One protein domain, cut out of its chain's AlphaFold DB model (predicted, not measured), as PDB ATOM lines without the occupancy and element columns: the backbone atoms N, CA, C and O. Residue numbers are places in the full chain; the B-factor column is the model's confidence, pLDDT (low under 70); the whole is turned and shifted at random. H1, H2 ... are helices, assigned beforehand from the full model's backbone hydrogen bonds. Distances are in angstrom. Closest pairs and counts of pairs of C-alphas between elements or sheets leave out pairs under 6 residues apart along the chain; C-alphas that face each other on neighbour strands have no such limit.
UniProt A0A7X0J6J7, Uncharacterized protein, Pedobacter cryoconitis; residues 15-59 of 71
ATOM      1  N   VAL A  15     356.682 348.398 309.225       90.25
ATOM      2  CA  VAL A  15     355.782 349.567 309.212       90.25
ATOM      3  C   VAL A  15     356.505 350.829 308.735       90.25
ATOM      4  O   VAL A  15     355.932 351.647 308.016       90.25
ATOM      5  N   ARG A  16     357.785 351.007 309.088       91.75
ATOM      6  CA  ARG A  16     358.587 352.154 308.628       91.75
ATOM      7  C   ARG A  16     358.761 352.181 307.113       91.75
ATOM      8  O   ARG A  16     358.739 353.279 306.553       91.75
ATOM      9  N   GLN A  17     358.907 351.011 306.493       94.00
ATOM     10  CA  GLN A  17     359.134 350.838 305.055       94.00
ATOM     11  C   GLN A  17     357.874 351.029 304.200       94.00
ATOM     12  O   GLN A  17     357.999 351.207 302.991       94.00
ATOM     13  N   LEU A  18     356.684 351.046 304.809       94.19
ATOM     14  CA  LEU A  18     355.430 351.314 304.104       94.19
ATOM     15  C   LEU A  18     355.413 352.711 303.470       94.19
ATOM     16  O   LEU A  18     355.904 353.696 304.045       94.19
ATOM     17  N   SER A  19     354.769 352.803 302.308       94.75
ATOM     18  CA  SER A  19     354.438 354.077 301.675       94.75
ATOM     19  C   SER A  19     353.429 354.875 302.518       94.75
ATOM     20  O   SER A  19     352.744 354.317 303.380       94.75
ATOM     21  N   PRO A  20     353.300 356.197 302.299       93.31
ATOM     22  CA  PRO A  20     352.330 357.009 303.031       93.31
ATOM     23  C   PRO A  20     350.882 356.504 302.921       93.31
ATOM     24  O   PRO A  20     350.171 356.526 303.921       93.31
ATOM     25  N   SER A  21     350.454 356.022 301.750       94.38
ATOM     26  CA  SER A  21     349.104 355.478 301.544       94.38
ATOM     27  C   SER A  21     348.877 354.185 302.325       94.38
ATOM     28  O   SER A  21     347.867 354.055 303.006       94.38
ATOM     29  N   GLU A  22     349.846 353.271 302.316       93.88
ATOM     30  CA  GLU A  22     349.753 352.009 303.065       93.88
ATOM     31  C   GLU A  22     349.753 352.242 304.581       93.88
ATOM     32  O   GLU A  22     349.101 351.515 305.325       93.88
ATOM     33  N   LYS A  23     350.444 353.283 305.066       92.62
ATOM     34  CA  LYS A  23     350.381 353.681 306.483       92.62
ATOM     35  C   LYS A  23     348.997 354.173 306.885       92.62
ATOM     36  O   LYS A  23     348.584 353.910 308.009       92.62
ATOM     37  N   LEU A  24     348.300 354.882 305.997       90.25
ATOM     38  CA  LEU A  24     346.930 355.327 306.248       90.25
ATOM     39  C   LEU A  24     345.975 354.135 306.289       90.25
ATOM     40  O   LEU A  24     345.210 354.021 307.237       90.25
ATOM     41  N   GLU A  25     346.075 353.209 305.337       92.25
ATOM     42  CA  GLU A  25     345.275 351.977 305.352       92.25
ATOM     43  C   GLU A  25     345.537 351.137 306.611       92.25
ATOM     44  O   GLU A  25     344.599 350.684 307.263       92.25
ATOM     45  N   LEU A  26     346.806 350.984 307.008       89.56
ATOM     46  CA  LEU A  26     347.171 350.308 308.253       89.56
ATOM     47  C   LEU A  26     346.597 351.025 309.482       89.56
ATOM     48  O   LEU A  26     346.147 350.365 310.412       89.56
ATOM     49  N   ASN A  27     346.609 352.359 309.493       86.94
ATOM     50  CA  ASN A  27     346.022 353.150 310.568       86.94
ATOM     51  C   ASN A  27     344.518 352.873 310.685       86.94
ATOM     52  O   ASN A  27     344.055 352.554 311.773       86.94
ATOM     53  N   GLU A  28     343.777 352.912 309.578       87.50
ATOM     54  CA  GLU A  28     342.345 352.590 309.583       87.50
ATOM     55  C   GLU A  28     342.080 351.187 310.137       87.50
ATOM     56  O   GLU A  28     341.186 351.027 310.954       87.50
ATOM     57  N   VAL A  29     342.884 350.181 309.776       87.38
ATOM     58  CA  VAL A  29     342.734 348.816 310.316       87.38
ATOM     59  C   VAL A  29     343.046 348.754 311.811       87.38
ATOM     60  O   VAL A  29     342.302 348.116 312.551       87.38
ATOM     61  N   ILE A  30     344.115 349.418 312.268       84.00
ATOM     62  CA  ILE A  30     344.473 349.468 313.693       84.00
ATOM     63  C   ILE A  30     343.325 350.081 314.499       84.00
ATOM     64  O   ILE A  30     342.974 349.538 315.538       84.00
ATOM     65  N   TRP A  31     342.733 351.177 314.017       81.25
ATOM     66  CA  TRP A  31     341.681 351.908 314.729       81.25
ATOM     67  C   TRP A  31     340.248 351.453 314.416       81.25
ATOM     68  O   TRP A  31     339.316 351.979 315.020       81.25
ATOM     69  N   ALA A  32     340.051 350.501 313.499       78.44
ATOM     70  CA  ALA A  32     338.733 349.963 313.146       78.44
ATOM     71  C   ALA A  32     338.170 349.002 314.201       78.44
ATOM     72  O   ALA A  32     336.964 348.749 314.219       78.44
ATOM     73  N   GLU A  33     339.022 348.443 315.058       72.88
ATOM     74  CA  GLU A  33     338.574 347.637 316.190       72.88
ATOM     75  C   GLU A  33     338.064 348.536 317.327       72.88
ATOM     76  O   GLU A  33     338.499 349.679 317.474       72.88
ATOM     77  N   ASP A  34     337.153 348.013 318.159       66.75
ATOM     78  CA  ASP A  34     336.706 348.663 319.399       66.75
ATOM     79  C   ASP A  34     337.884 348.731 320.390       66.75
ATOM     80  O   ASP A  34     338.031 347.925 321.317       66.75
ATOM     81  N   ILE A  35     338.787 349.685 320.170       69.75
ATOM     82  CA  ILE A  35     339.921 349.913 321.051       69.75
ATOM     83  C   ILE A  35     339.371 350.472 322.354       69.75
ATOM     84  O   ILE A  35     338.788 351.556 322.419       69.75
ATOM     85  N   THR A  36     339.615 349.731 323.431       73.69
ATOM     86  CA  THR A  36     339.349 350.223 324.777       73.69
ATOM     87  C   THR A  36     340.195 351.471 325.006       73.69
ATOM     88  O   THR A  36     341.425 351.407 324.987       73.69
ATOM     89  N   ILE A  37     339.539 352.612 325.225       79.25
ATOM     90  CA  ILE A  37     340.212 353.872 325.556       79.25
ATOM     91  C   ILE A  37     341.139 353.606 326.752       79.25
ATOM     92  O   ILE A  37     340.658 353.104 327.770       79.25
ATOM     93  N   PRO A  38     342.445 353.917 326.687       87.75
ATOM     94  CA  PRO A  38     343.336 353.672 327.815       87.75
ATOM     95  C   PRO A  38     342.849 354.382 329.084       87.75
ATOM     96  O   PRO A  38     342.374 355.517 329.025       87.75
ATOM     97  N   ILE A  39     342.990 353.724 330.238       86.56
ATOM     98  CA  ILE A  39     342.487 354.219 331.534       86.56
ATOM     99  C   ILE A  39     343.000 355.627 331.854       86.56
ATOM    100  O   ILE A  39     342.257 356.448 332.379       86.56
ATOM    101  N   GLU A  40     344.239 355.939 331.481       91.81
ATOM    102  CA  GLU A  40     344.813 357.275 331.655       91.81
ATOM    103  C   GLU A  40     343.998 358.358 330.933       91.81
ATOM    104  O   GLU A  40     343.630 359.368 331.531       91.81
ATOM    105  N   HIS A  41     343.626 358.121 329.672       92.12
ATOM    106  CA  HIS A  41     342.796 359.054 328.913       92.12
ATOM    107  C   HIS A  41     341.379 359.147 329.479       92.12
ATOM    108  O   HIS A  41     340.817 360.242 329.533       92.12
ATOM    109  N   GLN A  42     340.816 358.028 329.949       90.75
ATOM    110  CA  GLN A  42     339.519 358.041 330.630       90.75
ATOM    111  C   GLN A  42     339.568 358.909 331.893       90.75
ATOM    112  O   GLN A  42     338.666 359.714 332.120       90.75
ATOM    113  N   ASN A  43     340.635 358.799 332.686       94.94
ATOM    114  CA  ASN A  43     340.809 359.573 333.912       94.94
ATOM    115  C   ASN A  43     340.882 361.076 333.632       94.94
ATOM    116  O   ASN A  43     340.185 361.834 334.298       94.94
ATOM    117  N   ILE A  44     341.629 361.495 332.606       94.38
ATOM    118  CA  ILE A  44     341.710 362.910 332.198       94.38
ATOM    119  C   ILE A  44     340.322 363.456 331.831       94.38
ATOM    120  O   ILE A  44     339.960 364.574 332.195       94.38
ATOM    121  N   VAL A  45     339.527 362.677 331.092       90.56
ATOM    122  CA  VAL A  45     338.164 363.083 330.720       90.56
ATOM    123  C   VAL A  45     337.267 363.164 331.957       90.56
ATOM    124  O   VAL A  45     336.544 364.146 332.124       90.56
ATOM    125  N   ASN A  46     337.335 362.172 332.844       92.88
ATOM    126  CA  ASN A  46     336.538 362.130 334.069       92.88
ATOM    127  C   ASN A  46     336.862 363.290 335.019       92.88
ATOM    128  O   ASN A  46     335.943 363.883 335.586       92.88
ATOM    129  N   GLU A  47     338.140 363.641 335.159       93.75
ATOM    130  CA  GLU A  47     338.596 364.789 335.945       93.75
ATOM    131  C   GLU A  47     337.985 366.087 335.409       93.75
ATOM    132  O   GLU A  47     337.288 366.784 336.145       93.75
ATOM    133  N   ARG A  48     338.098 366.338 334.099       89.81
ATOM    134  CA  ARG A  48     337.496 367.516 333.450       89.81
ATOM    135  C   ARG A  48     335.978 367.580 333.612       89.81
ATOM    136  O   ARG A  48     335.418 368.655 333.820       89.81
ATOM    137  N   ILE A  49     335.291 366.438 333.528       88.50
ATOM    138  CA  ILE A  49     333.842 366.369 333.774       88.50
ATOM    139  C   ILE A  49     333.528 366.735 335.229       88.50
ATOM    140  O   ILE A  49     332.544 367.432 335.483       88.50
ATOM    141  N   SER A  50     334.329 366.260 336.183       91.31
ATOM    142  CA  SER A  50     334.159 366.577 337.602       91.31
ATOM    143  C   SER A  50     334.373 368.067 337.875       91.31
ATOM    144  O   SER A  50     333.548 368.686 338.545       91.31
ATOM    145  N   GLU A  51     335.429 368.656 337.312       89.56
ATOM    146  CA  GLU A  51     335.722 370.092 337.406       89.56
ATOM    147  C   GLU A  51     334.580 370.940 336.840       89.56
ATOM    148  O   GLU A  51     334.106 371.862 337.502       89.56
ATOM    149  N   TYR A  52     334.067 370.576 335.662       86.25
ATOM    150  CA  TYR A  52     332.915 371.242 335.057       86.25
ATOM    151  C   TYR A  52     331.653 371.136 335.919       86.25
ATOM    152  O   TYR A  52     330.966 372.130 336.132       86.25
ATOM    153  N   LYS A  53     331.337 369.946 336.444       87.69
ATOM    154  CA  LYS A  53     330.168 369.766 337.321       87.69
ATOM    155  C   LYS A  53     330.270 370.618 338.586       87.69
ATOM    156  O   LYS A  53     329.246 371.086 339.074       87.69
ATOM    157  N   ALA A  54     331.482 370.800 339.111       91.38
ATOM    158  CA  ALA A  54     331.735 371.641 340.274       91.38
ATOM    159  C   ALA A  54     331.691 373.140 339.937       91.38
ATOM    160  O   ALA A  54     331.243 373.935 340.762       91.38
ATOM    161  N   ASN A  55     332.135 373.532 338.740       89.94
ATOM    162  CA  ASN A  55     332.131 374.920 338.294       89.94
ATOM    163  C   ASN A  55     331.810 375.039 336.789       89.94
ATOM    164  O   ASN A  55     332.729 375.126 335.967       89.94
ATOM    165  N   PRO A  56     330.515 375.080 336.414       83.31
ATOM    166  CA  PRO A  56     330.092 375.057 335.011       83.31
ATOM    167  C   PRO A  56     330.605 376.228 334.166       83.31
ATOM    168  O   PRO A  56     330.768 376.085 332.959       83.31
ATOM    169  N   GLU A  57     330.915 377.358 334.806       84.12
ATOM    170  CA  GLU A  57     331.425 378.579 334.166       84.12
ATOM    171  C   GLU A  57     332.886 378.448 333.683       84.12
ATOM    172  O   GLU A  57     333.393 379.323 332.981       84.12
ATOM    173  N   THR A  58     333.592 377.372 334.060       78.50
ATOM    174  CA  THR A  58     334.993 377.132 333.647       78.50
ATOM    175  C   THR A  58     335.130 376.685 332.201       78.50
ATOM    176  O   THR A  58     336.185 376.888 331.595       78.50
ATOM    177  N   LEU A  59     334.084 376.081 331.635       79.44
ATOM    178  CA  LEU A  59     334.082 375.653 330.248       79.44
ATOM    179  C   LEU A  59     333.389 376.694 329.385       79.44
ATOM    180  O   LEU A  59     332.285 377.152 329.666       79.44
TER     181      LEU A  59
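What this domain is: This is residues 15 to 59 of the 71 residues of an uncharacterized protein of Pedobacter cryoconitis (UniProt A0A7X0J6J7). Two separate helices, H2 the longer and H1 the shorter, stand at the two ends of a long thin rod, joined by an open stretch of chain, residues 32 to 38, with no core between them. Residues 27 to 47, from within H1 through the link into H2, stand free. The printed part has 45 residues, with two named helices in the order H1, H2 and no named strand; the class is all helix. It is extended, with a radius of gyration of the C-alphas of 17.5 A and spans of 49 by 19 by 16 A.

Where its parts are: H2 holds residues 39 to 54 and measures 22.3 A from C-alpha 39 at (342.487, 354.219, 331.534) to C-alpha 54 at (331.735, 371.641, 340.274). H1 holds residues 20 to 31, 16.6 A long, beginning with C-alpha 20 at (352.330, 357.009, 303.031).

How they stand to each other: H2 and H1 are apart, with no C-alpha of the one within 8 A of the other. A short link of 7 residues joins them. In H1 and H2, every O i to N i+4 pair is within hydrogen-bond range. Residues 52 to 57, of which 52 to 54 belong to H2, also stand free.

The domain as a whole: The C-alphas of Gln 17 and Ala 54, the two farthest apart, are 49.2 A apart. The printed part has no cut. Its mean pLDDT is 87.4, and residues 34 to 35 are under 70.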